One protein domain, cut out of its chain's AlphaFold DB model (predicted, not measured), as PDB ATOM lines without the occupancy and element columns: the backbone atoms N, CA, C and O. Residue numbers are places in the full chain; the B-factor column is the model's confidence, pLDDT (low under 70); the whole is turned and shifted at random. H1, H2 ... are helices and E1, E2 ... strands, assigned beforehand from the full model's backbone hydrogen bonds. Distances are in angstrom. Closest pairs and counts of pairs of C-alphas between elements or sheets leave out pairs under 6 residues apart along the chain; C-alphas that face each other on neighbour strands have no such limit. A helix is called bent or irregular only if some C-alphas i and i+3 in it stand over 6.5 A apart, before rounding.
ATOM      1  N   THR A 122      47.759 148.155 -42.606       89.50
ATOM      2  CA  THR A 122      48.412 147.844 -43.883       89.50
ATOM      3  C   THR A 122      49.921 147.976 -43.723       89.50
ATOM      4  O   THR A 122      50.413 149.103 -43.624       89.50
ATOM      5  N   PRO A 123      50.677 146.865 -43.714       89.88
ATOM      6  CA  PRO A 123      52.122 146.942 -43.588       89.88
ATOM      7  C   PRO A 123      52.734 147.608 -44.826       89.88
ATOM      8  O   PRO A 123      52.356 147.321 -45.966       89.88
ATOM      9  N   LYS A 124      53.724 148.478 -44.610       90.38
ATOM     10  CA  LYS A 124      54.592 149.034 -45.661       90.38
ATOM     11  C   LYS A 124      55.434 147.946 -46.312       90.38
ATOM     12  O   LYS A 124      55.721 148.007 -47.508       90.38
ATOM     13  N   SER A 125      55.863 146.976 -45.509       86.25
ATOM     14  CA  SER A 125      56.736 145.897 -45.942       86.25
ATOM     15  C   SER A 125      56.444 144.623 -45.156       86.25
ATOM     16  O   SER A 125      56.042 144.673 -43.995       86.25
ATOM     17  N   ILE A 126      56.628 143.480 -45.816       86.25
ATOM     18  CA  ILE A 126      56.535 142.156 -45.204       86.25
ATOM     19  C   ILE A 126      57.836 141.434 -45.521       86.25
ATOM     20  O   ILE A 126      58.180 141.266 -46.696       86.25
ATOM     21  N   SER A 127      58.535 140.974 -44.490       82.31
ATOM     22  CA  SER A 127      59.703 140.108 -44.630       82.31
ATOM     23  C   SER A 127      59.532 138.828 -43.808       82.31
ATOM     24  O   SER A 127      58.639 138.717 -42.967       82.31
ATOM     25  N   THR A 128      60.318 137.800 -44.118       78.44
ATOM     26  CA  THR A 128      60.234 136.489 -43.460       78.44
ATOM     27  C   THR A 128      61.625 135.987 -43.128       78.44
ATOM     28  O   THR A 128      62.566 136.183 -43.908       78.44
ATOM     29  N   SER A 129      61.740 135.291 -42.002       75.50
ATOM     30  CA  SER A 129      62.957 134.578 -41.635       75.50
ATOM     31  C   SER A 129      63.301 133.503 -42.675       75.50
ATOM     32  O   SER A 129      62.452 133.001 -43.414       75.50
ATOM     33  N   ARG A 130      64.594 133.186 -42.774       67.38
ATOM     34  CA  ARG A 130      65.099 132.052 -43.572       67.38
ATOM     35  C   ARG A 130      65.288 130.788 -42.734       67.38
ATOM     36  O   ARG A 130      65.620 129.754 -43.301       67.38
ATOM     37  N   ILE A 131      65.156 130.915 -41.416       68.00
ATOM     38  CA  ILE A 131      65.547 129.908 -40.423       68.00
ATOM     39  C   ILE A 131      64.325 129.449 -39.612       68.00
ATOM     40  O   ILE A 131      64.284 128.312 -39.166       68.00
ATOM     41  N   SER A 132      63.310 130.302 -39.478       75.06
ATOM     42  CA  SER A 132      62.087 130.059 -38.708       75.06
ATOM     43  C   SER A 132      60.860 130.533 -39.485       75.06
ATOM     44  O   SER A 132      60.994 131.210 -40.510       75.06
ATOM     45  N   ILE A 133      59.662 130.250 -38.972       81.38
ATOM     46  CA  ILE A 133      58.415 130.766 -39.560       81.38
ATOM     47  C   ILE A 133      58.144 132.237 -39.208       81.38
ATOM     48  O   ILE A 133      57.087 132.781 -39.536       81.38
ATOM     49  N   SER A 134      59.100 132.898 -38.542       82.62
ATOM     50  CA  SER A 134      58.949 134.283 -38.116       82.62
ATOM     51  C   SER A 134      58.656 135.199 -39.307       82.62
ATOM     52  O   SER A 134      59.408 135.256 -40.288       82.62
ATOM     53  N   THR A 135      57.563 135.945 -39.195       85.31
ATOM     54  CA  THR A 135      57.128 136.960 -40.153       85.31
ATOM     55  C   THR A 135      57.310 138.336 -39.532       85.31
ATOM     56  O   THR A 135      56.915 138.558 -38.396       85.31
ATOM     57  N   TYR A 136      57.848 139.273 -40.303       86.62
ATOM     58  CA  TYR A 136      58.068 140.651 -39.887       86.62
ATOM     59  C   TYR A 136      57.208 141.578 -40.740       86.62
ATOM     60  O   TYR A 136      57.215 141.489 -41.974       86.62
ATOM     61  N   LEU A 137      56.451 142.443 -40.079       89.88
ATOM     62  CA  LEU A 137      55.537 143.401 -40.682       89.88
ATOM     63  C   LEU A 137      55.988 144.808 -40.294       89.88
ATOM     64  O   LEU A 137      55.953 145.173 -39.123       89.88
ATOM     65  N   THR A 138      56.411 145.605 -41.269       90.06
ATOM     66  CA  THR A 138      56.801 147.000 -41.028       90.06
ATOM     67  C   THR A 138      55.582 147.901 -41.176       90.06
ATOM     68  O   THR A 138      54.959 147.911 -42.241       90.06
ATOM     69  N   PHE A 139      55.267 148.687 -40.155       90.75
ATOM     70  CA  PHE A 139      54.151 149.632 -40.137       90.75
ATOM     71  C   PHE A 139      54.641 151.076 -40.011       90.75
ATOM     72  O   PHE A 139      55.803 151.348 -39.708       90.75
ATOM     73  N   ASP A 140      53.755 152.024 -40.304       91.44
ATOM     74  CA  ASP A 140      54.019 153.440 -40.058       91.44
ATOM     75  C   ASP A 140      53.867 153.741 -38.563       91.44
ATOM     76  O   ASP A 140      52.958 153.207 -37.930       91.44
ATOM     77  N   ILE A 141      54.710 154.613 -38.004       88.81
ATOM     78  CA  ILE A 141      54.669 154.918 -36.565       88.81
ATOM     79  C   ILE A 141      53.301 155.434 -36.099       88.81
ATOM     80  O   ILE A 141      52.908 155.217 -34.958       88.81
ATOM     81  N   LYS A 142      52.524 156.059 -36.992       90.00
ATOM     82  CA  LYS A 142      51.166 156.537 -36.687       90.00
ATOM     83  C   LYS A 142      50.192 155.415 -36.290       90.00
ATOM     84  O   LYS A 142      49.157 155.706 -35.697       90.00
ATOM     85  N   ASP A 143      50.480 154.173 -36.687       90.38
ATOM     86  CA  ASP A 143      49.635 153.010 -36.417       90.38
ATOM     87  C   ASP A 143      50.017 152.336 -35.083       90.38
ATOM     88  O   ASP A 143      49.290 151.455 -34.633       90.38
ATOM     89  N   TYR A 144      51.112 152.764 -34.436       87.94
ATOM     90  CA  TYR A 144      51.657 152.171 -33.209       87.94
ATOM     91  C   TYR A 144      50.661 152.197 -32.045       87.94
ATOM     92  O   TYR A 144      50.280 151.141 -31.549       87.94
ATOM     93  N   ASP A 145      50.172 153.384 -31.661       87.75
ATOM     94  CA  ASP A 145      49.249 153.533 -30.524       87.75
ATOM     95  C   ASP A 145      47.953 152.752 -30.740       87.75
ATOM     96  O   ASP A 145      47.436 152.106 -29.833       87.75
ATOM     97  N   ARG A 146      47.449 152.777 -31.979       90.75
ATOM     98  CA  ARG A 146      46.242 152.048 -32.361       90.75
ATOM     99  C   ARG A 146      46.450 150.538 -32.258       90.75
ATOM    100  O   ARG A 146      45.561 149.836 -31.795       90.75
ATOM    101  N   LEU A 147      47.602 150.042 -32.699       88.94
ATOM    102  CA  LEU A 147      47.951 148.626 -32.639       88.94
ATOM    103  C   LEU A 147      48.165 148.166 -31.186       88.94
ATOM    104  O   LEU A 147      47.682 147.097 -30.824       88.94
ATOM    105  N   LYS A 148      48.797 148.998 -30.345       86.00
ATOM    106  CA  LYS A 148      48.943 148.763 -28.898       86.00
ATOM    107  C   LYS A 148      47.585 148.718 -28.188       86.00
ATOM    108  O   LYS A 148      47.374 147.849 -27.354       86.00
ATOM    109  N   GLU A 149      46.655 149.607 -28.541       88.12
ATOM    110  CA  GLU A 149      45.302 149.628 -27.965       88.12
ATOM    111  C   GLU A 149      44.435 148.447 -28.435       88.12
ATOM    112  O   GLU A 149      43.764 147.815 -27.621       88.12
ATOM    113  N   GLU A 150      44.431 148.137 -29.737       88.06
ATOM    114  CA  GLU A 150      43.578 147.076 -30.299       88.06
ATOM    115  C   GLU A 150      44.020 145.665 -29.875       88.06
ATOM    116  O   GLU A 150      43.173 144.777 -29.765       88.06
ATOM    117  N   TYR A 151      45.309 145.468 -29.588       85.00
ATOM    118  CA  TYR A 151      45.891 144.179 -29.198       85.00
ATOM    119  C   TYR A 151      46.548 144.216 -27.808       85.00
ATOM    120  O   TYR A 151      47.542 143.524 -27.558       85.00
ATOM    121  N   ASP A 152      45.988 145.017 -26.898       82.00
ATOM    122  CA  ASP A 152      46.459 145.137 -25.515       82.00
ATOM    123  C   ASP A 152      46.534 143.762 -24.824       82.00
ATOM    124  O   ASP A 152      45.580 142.978 -24.827       82.00
ATOM    125  N   GLY A 153      47.700 143.451 -24.254       74.44
ATOM    126  CA  GLY A 153      47.997 142.173 -23.601       74.44
ATOM    127  C   GLY A 153      48.230 140.974 -24.532       74.44
ATOM    128  O   GLY A 153      48.629 139.921 -24.039       74.44
ATOM    129  N   ALA A 154      48.006 141.112 -25.843       77.81
ATOM    130  CA  ALA A 154      48.379 140.105 -26.839       77.81
ATOM    131  C   ALA A 154      49.756 140.395 -27.453       77.81
ATOM    132  O   ALA A 154      50.492 139.465 -27.782       77.81
ATOM    133  N   ILE A 155      50.101 141.680 -27.594       77.81
ATOM    134  CA  ILE A 155      51.407 142.128 -28.079       77.81
ATOM    135  C   ILE A 155      52.329 142.407 -26.904       77.81
ATOM    136  O   ILE A 155      51.980 143.145 -25.983       77.81
ATOM    137  N   ASP A 156      53.525 141.842 -26.997       76.44
ATOM    138  CA  ASP A 156      54.633 142.145 -26.111       76.44
ATOM    139  C   ASP A 156      55.458 143.299 -26.702       76.44
ATOM    140  O   ASP A 156      55.987 143.217 -27.821       76.44
ATOM    141  N   PHE A 157      55.515 144.392 -25.944       70.94
ATOM    142  CA  PHE A 157      56.302 145.585 -26.237       70.94
ATOM    143  C   PHE A 157      57.467 145.759 -25.255       70.94
ATOM    144  O   PHE A 157      58.091 146.813 -25.296       70.94
ATOM    145  N   ASP A 158      57.788 144.772 -24.406       60.19
ATOM    146  CA  ASP A 158      58.722 144.915 -23.274       60.19
ATOM    147  C   ASP A 158      60.086 145.520 -23.681       60.19
ATOM    148  O   ASP A 158      60.655 146.307 -22.931       60.19
ATOM    149  N   ASP A 159      60.574 145.250 -24.898       58.69
ATOM    150  CA  ASP A 159      61.835 145.815 -25.413       58.69
ATOM    151  C   ASP A 159      61.670 147.123 -26.221       58.69
ATOM    152  O   ASP A 159      62.644 147.840 -26.456       58.69
ATOM    153  N   ILE A 160      60.451 147.453 -26.664       59.72
ATOM    154  CA  ILE A 160      60.127 148.759 -27.266       59.72
ATOM    155  C   ILE A 160      59.863 149.797 -26.176       59.72
ATOM    156  O   ILE A 160      60.264 150.949 -26.327       59.72
ATOM    157  N   ASP A 161      59.223 149.394 -25.084       52.94
ATOM    158  CA  ASP A 161      58.900 150.273 -23.964       52.94
ATOM    159  C   ASP A 161      60.187 150.702 -23.207       52.94
ATOM    160  O   ASP A 161      60.225 151.781 -22.631       52.94
ATOM    161  N   ASP A 162      61.314 149.979 -23.301       54.12
ATOM    162  CA  ASP A 162      62.632 150.483 -22.842       54.12
ATOM    163  C   ASP A 162      63.220 151.591 -23.765       54.12
ATOM    164  O   ASP A 162      64.164 152.297 -23.393       54.12
ATOM    165  N   ILE A 163      62.635 151.786 -24.956       55.16
ATOM    166  CA  ILE A 163      62.915 152.854 -25.941       55.16
ATOM    167  C   ILE A 163      61.837 153.977 -25.840       55.16
ATOM    168  O   ILE A 163      61.802 154.882 -26.676       55.16
ATOM    169  N   ASP A 164      60.976 153.968 -24.804       56.22
ATOM    170  CA  ASP A 164      59.727 154.762 -24.678       56.22
ATOM    171  C   ASP A 164      59.842 156.283 -24.913       56.22
ATOM    172  O   ASP A 164      58.848 156.928 -25.243       56.22
ATOM    173  N   GLU A 165      61.014 156.908 -24.743       57.34
ATOM    174  CA  GLU A 165      61.128 158.364 -24.949       57.34
ATOM    175  C   GLU A 165      61.220 158.766 -26.435       57.34
ATOM    176  O   GLU A 165      60.787 159.867 -26.778       57.34
ATOM    177  N   ASP A 166      61.671 157.869 -27.324       63.56
ATOM    178  CA  ASP A 166      62.020 158.212 -28.716       63.56
ATOM    179  C   ASP A 166      61.284 157.364 -29.780       63.56
ATOM    180  O   ASP A 166      61.480 157.567 -30.980       63.56
ATOM    181  N   VAL A 167      60.412 156.419 -29.403       72.12
ATOM    182  CA  VAL A 167      59.671 155.584 -30.381       72.12
ATOM    183  C   VAL A 167      58.858 156.440 -31.355       72.12
ATOM    184  O   VAL A 167      58.868 156.187 -32.559       72.12
ATOM    185  N   HIS A 168      58.221 157.507 -30.869       71.75
ATOM    186  CA  HIS A 168      57.474 158.442 -31.717       71.75
ATOM    187  C   HIS A 168      58.362 159.334 -32.606       71.75
ATOM    188  O   HIS A 168      57.839 159.973 -33.523       71.75
ATOM    189  N   ASP A 169      59.678 159.362 -32.377       75.69
ATOM    190  CA  ASP A 169      60.647 160.015 -33.267       75.69
ATOM    191  C   ASP A 169      61.057 159.103 -34.442       75.69
ATOM    192  O   ASP A 169      61.657 159.566 -35.423       75.69
ATOM    193  N   LEU A 170      60.705 157.813 -34.390       79.38
ATOM    194  CA  LEU A 170      60.840 156.894 -35.516       79.38
ATOM    195  C   LEU A 170      59.752 157.162 -36.560       79.38
ATOM    196  O   LEU A 170      58.660 157.623 -36.263       79.38
ATOM    197  N   ASN A 171      60.029 156.828 -37.821       85.50
ATOM    198  CA  ASN A 171      59.014 156.898 -38.882       85.50
ATOM    199  C   ASN A 171      58.212 155.593 -39.015       85.50
ATOM    200  O   ASN A 171      57.157 155.561 -39.655       85.50
ATOM    201  N   GLU A 172      58.765 154.493 -38.503       87.56
ATOM    202  CA  GLU A 172      58.318 153.125 -38.744       87.56
ATOM    203  C   GLU A 172      58.641 152.265 -37.528       87.56
ATOM    204  O   GLU A 172      59.642 152.505 -36.852       87.56
ATOM    205  N   PHE A 173      57.818 151.249 -37.299       85.44
ATOM    206  CA  PHE A 173      58.093 150.188 -36.337       85.44
ATOM    207  C   PHE A 173      57.851 148.831 -36.998       85.44
ATOM    208  O   PHE A 173      57.142 148.728 -38.005       85.44
ATOM    209  N   GLU A 174      58.463 147.784 -36.457       86.56
ATOM    210  CA  GLU A 174      58.314 146.422 -36.957       86.56
ATOM    211  C   GLU A 174      57.591 145.557 -35.924       86.56
ATOM    212  O   GLU A 174      57.933 145.569 -34.744       86.56
ATOM    213  N   LEU A 175      56.592 144.810 -36.388       87.12
ATOM    214  CA  LEU A 175      55.896 143.774 -35.639       87.12
ATOM    215  C   LEU A 175      56.394 142.411 -36.115       87.12
ATOM    216  O   LEU A 175      56.294 142.074 -37.298       87.12
ATOM    217  N   ARG A 176      56.917 141.617 -35.192       87.25
ATOM    218  CA  ARG A 176      57.351 140.244 -35.417       87.25
ATOM    219  C   ARG A 176      56.261 139.282 -34.951       87.25
ATOM    220  O   ARG A 176      55.852 139.342 -33.803       87.25
ATOM    221  N   ILE A 177      55.863 138.357 -35.815       87.44
ATOM    222  CA  ILE A 177      54.993 137.219 -35.501       87.44
ATOM    223  C   ILE A 177      55.873 135.960 -35.508       87.44
ATOM    224  O   ILE A 177      56.472 135.675 -36.551       87.44
ATOM    225  N   SER A 178      55.997 135.228 -34.398       81.25
ATOM    226  CA  SER A 178      56.899 134.062 -34.287       81.25
ATOM    227  C   SER A 178      56.338 132.892 -33.478       81.25
ATOM    228  O   SER A 178      55.494 133.073 -32.615       81.25
ATOM    229  N   ASP A 179      56.859 131.697 -33.765       72.25
ATOM    230  CA  ASP A 179      56.643 130.396 -33.101       72.25
ATOM    231  C   ASP A 179      57.379 130.220 -31.768       72.25
ATOM    232  O   ASP A 179      57.247 129.194 -31.107       72.25
ATOM    233  N   HIS A 180      58.170 131.207 -31.369       70.56
ATOM    234  CA  HIS A 180      58.955 131.177 -30.145       70.56
ATOM    235  C   HIS A 180      59.016 132.566 -29.511       70.56
ATOM    236  O   HIS A 180      58.941 133.586 -30.211       70.56
ATOM    237  N   GLY A 181      59.166 132.564 -28.184       57.69
ATOM    238  CA  GLY A 181      59.300 133.754 -27.351       57.69
ATOM    239  C   GLY A 181      60.653 134.466 -27.483       57.69
ATOM    240  O   GLY A 181      61.472 134.155 -28.351       57.69
ATOM    241  N   VAL A 182      60.860 135.458 -26.614       53.72
ATOM    242  CA  VAL A 182      62.018 136.369 -26.606       53.72
ATOM    243  C   VAL A 182      63.342 135.630 -26.385       53.72
ATOM    244  O   VAL A 182      63.413 134.678 -25.607       53.72
ATOM    245  N   GLY A 183      64.409 136.131 -27.012       58.25
ATOM    246  CA  GLY A 183      65.779 135.701 -26.750       58.25
ATOM    247  C   GLY A 183      66.350 134.726 -27.772       58.25
ATOM    248  O   GLY A 183      65.728 134.375 -28.779       58.25
ATOM    249  N   SER A 184      67.607 134.351 -27.539       53.62
ATOM    250  CA  SER A 184      68.282 133.370 -28.369       53.62
ATOM    251  C   SER A 184      67.666 131.992 -28.212       53.62
ATOM    252  O   SER A 184      67.255 131.608 -27.120       53.62
ATOM    253  N   TYR A 185      67.673 131.219 -29.292       55.38
ATOM    254  CA  TYR A 185      67.587 129.770 -29.164       55.38
ATOM    255  C   TYR A 185      68.960 129.173 -29.442       55.38
ATOM    256  O   TYR A 185      69.675 129.626 -30.342       55.38
ATOM    257  N   PHE A 186      69.322 128.162 -28.662       53.88
ATOM    258  CA  PHE A 186      70.522 127.392 -28.923       53.88
ATOM    259  C   PHE A 186      70.266 126.501 -30.138       53.88
ATOM    260  O   PHE A 186      69.347 125.680 -30.142       53.88
ATOM    261  N   ASN A 187      71.054 126.692 -31.187       61.94
ATOM    262  CA  ASN A 187      71.006 125.865 -32.377       61.94
ATOM    263  C   ASN A 187      72.064 124.764 -32.241       61.94
ATOM    264  O   ASN A 187      73.262 125.029 -32.355       61.94
ATOM    265  N   GLU A 188      71.610 123.535 -31.992       54.97
ATOM    266  CA  GLU A 188      72.484 122.376 -31.766       54.97
ATOM    267  C   GLU A 188      73.362 122.045 -32.984       54.97
ATOM    268  O   GLU A 188      74.530 121.701 -32.808       54.97
ATOM    269  N   ASP A 189      72.867 122.256 -34.211       52.25
ATOM    270  CA  ASP A 189      73.596 121.939 -35.452       52.25
ATOM    271  C   ASP A 189      74.865 122.785 -35.631       52.25
ATOM    272  O   ASP A 189      75.852 122.345 -36.230       52.25
ATOM    273  N   ILE A 190      74.839 124.025 -35.139       63.88
ATOM    274  CA  ILE A 190      75.980 124.953 -35.190       63.88
ATOM    275  C   ILE A 190      76.626 125.169 -33.820       63.88
ATOM    276  O   ILE A 190      77.649 125.848 -33.739       63.88
ATOM    277  N   ASN A 191      76.053 124.566 -32.775       69.56
ATOM    278  CA  ASN A 191      76.468 124.686 -31.384       69.56
ATOM    279  C   ASN A 191      76.649 126.162 -30.962       69.56
ATOM    280  O   ASN A 191      77.694 126.537 -30.421       69.56
ATOM    281  N   ASP A 192      75.652 126.999 -31.263       63.41
ATOM    282  CA  ASP A 192      75.692 128.445 -31.003       63.41
ATOM    283  C   ASP A 192      74.301 129.021 -30.695       63.41
ATOM    284  O   ASP A 192      73.274 128.469 -31.101       63.41
ATOM    285  N   ASP A 193      74.279 130.156 -29.999       65.19
ATOM    286  CA  ASP A 193      73.066 130.899 -29.667       65.19
ATOM    287  C   ASP A 193      72.663 131.815 -30.831       65.19
ATOM    288  O   ASP A 193      73.356 132.774 -31.189       65.19
ATOM    289  N   ILE A 194      71.497 131.556 -31.425       62.72
ATOM    290  CA  ILE A 194      70.931 132.440 -32.446       62.72
ATOM    291  C   ILE A 194      70.064 133.481 -31.762       62.72
ATOM    292  O   ILE A 194      68.931 133.198 -31.388       62.72
ATOM    293  N   HIS A 195      70.592 134.699 -31.650       59.72
ATOM    294  CA  HIS A 195      69.864 135.863 -31.156       59.72
ATOM    295  C   HIS A 195      69.006 136.489 -32.259       59.72
ATOM    296  O   HIS A 195      69.493 136.802 -33.350       59.72
ATOM    297  N   TYR A 196      67.729 136.708 -31.962       61.72
ATOM    298  CA  TYR A 196      66.822 137.437 -32.841       61.72
ATOM    299  C   TYR A 196      66.834 138.934 -32.519       61.72
ATOM    300  O   TYR A 196      67.230 139.344 -31.436       61.72
ATOM    301  N   ASN A 197      66.445 139.768 -33.488       58.47
ATOM    302  CA  ASN A 197      66.346 141.209 -33.269       58.47
ATOM    303  C   ASN A 197      65.236 141.502 -32.250       58.47
ATOM    304  O   ASN A 197      64.068 141.225 -32.528       58.47
ATOM    305  N   ASP A 198      65.616 142.071 -31.110       63.72
ATOM    306  CA  ASP A 198      64.701 142.382 -30.012       63.72
ATOM    307  C   ASP A 198      64.067 143.778 -30.119       63.72
ATOM    308  O   ASP A 198      63.130 144.073 -29.394       63.72
ATOM    309  N   ASN A 199      64.474 144.607 -31.089       67.12
ATOM    310  CA  ASN A 199      63.991 145.991 -31.250       67.12
ATOM    311  C   ASN A 199      62.594 146.122 -31.903       67.12
ATOM    312  O   ASN A 199      62.303 147.131 -32.547       67.12
ATOM    313  N   ASN A 200      61.755 145.093 -31.813       74.12
ATOM    314  CA  ASN A 200      60.492 144.990 -32.542       74.12
ATOM    315  C   ASN A 200      59.348 144.650 -31.584       74.12
ATOM    316  O   ASN A 200      59.570 143.939 -30.609       74.12
ATOM    317  N   ALA A 201      58.123 145.065 -31.918       79.56
ATOM    318  CA  ALA A 201      56.916 144.608 -31.234       79.56
ATOM    319  C   ALA A 201      56.740 143.121 -31.540       79.56
ATOM    320  O   ALA A 201      57.074 142.688 -32.652       79.56
ATOM    321  N   LYS A 202      56.230 142.325 -30.599       80.56
ATOM    322  CA  LYS A 202      56.240 140.861 -30.735       80.56
ATOM    323  C   LYS A 202      54.857 140.261 -30.518       80.56
ATOM    324  O   LYS A 202      54.130 140.622 -29.601       80.56
ATOM    325  N   LEU A 203      54.527 139.304 -31.375       80.69
ATOM    326  CA  LEU A 203      53.367 138.431 -31.299       80.69
ATOM    327  C   LEU A 203      53.842 136.984 -31.323       80.69
ATOM    328  O   LEU A 203      54.288 136.485 -32.359       80.69
ATOM    329  N   ASP A 204      53.740 136.311 -30.181       77.19
ATOM    330  CA  ASP A 204      53.943 134.868 -30.110       77.19
ATOM    331  C   ASP A 204      52.674 134.174 -30.614       77.19
ATOM    332  O   ASP A 204      51.594 134.336 -30.042       77.19
ATOM    333  N   VAL A 205      52.796 133.388 -31.681       77.25
ATOM    334  CA  VAL A 205      51.674 132.629 -32.261       77.25
ATOM    335  C   VAL A 205      51.083 131.618 -31.277       77.25
ATOM    336  O   VAL A 205      49.967 131.150 -31.489       77.25
TER     337      VAL A 205
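This is residues 122 to 205 of the 208 residues of an uncharacterized protein of Latilactobacillus sakei subsp. carnosus (UniProt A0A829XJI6). A twisted sheet of four strands, E1, E2, E3 and E6, has helix H1 over E3, while short H2 only grazes the sheet. A small hairpin, E4 and E5, lies away from this body toward one end of the longest axis. The printed part has 84 residues, in the order E1 E2 H1 H2 E3 E4 E5 E6; the mixed sheet runs E1, E2, E3, E6, the class is mixed, helices and strands, and under half of the residues are in named elements. It is compact, with a radius of gyration of the C-alphas of 13.6 A, yet elongated, spanning 41 by 25 by 23 A.

In the large sheet, E3 is residues 172 to 178, 19.6 A long, E2 135 to 140, 16.8 A, E1 125 to 128, beginning at C-alpha 125 (56.736, 145.897, -45.942), and E6 201 to 204, ending at C-alpha 204 (53.943, 134.868, -30.110). H1 is residues 141 to 150, 15.0 A, and irregular: C-alphas 142 and 145 are 7.1 A apart. H2 is 158 to 161, E4 185 to 187 and E5 192 to 194.

E2 and E3 are antiparallel, with N 137 and O 175 at 2.8 A. E1 and E2 form a hairpin, with N 127 and O 136 at 2.9 A. E3 and E6 are parallel, with N 176 and O 201 at 2.8 A. H1 is on the sheet at a height of 9.7 A, over E3 and along the strands, 6 degrees on the local plane, which rests on 6 C-alphas, only just enough; the closest C-alphas, of Ile 141 and Glu 172, are 4.6 A apart. H2 only grazes the sheet; its closest C-alpha to E6 is that of Ile 160, 6.6 A from Ala 201. The hairpin of E4 and E5, with N 187 and O 192 at 2.8 A, is apart from E2, for instance. In H1, 4 of 6 O i to N i+4 pairs are within hydrogen-bond range; H2 is too short for one.

The two C-alphas farthest apart, of Lys 142 and Asp 189, are 41.3 A apart. The printed part has no cut and no long link. Its mean pLDDT is 74.7, with residues 130 to 131, 158 to 166 and 181 to 199 under 70.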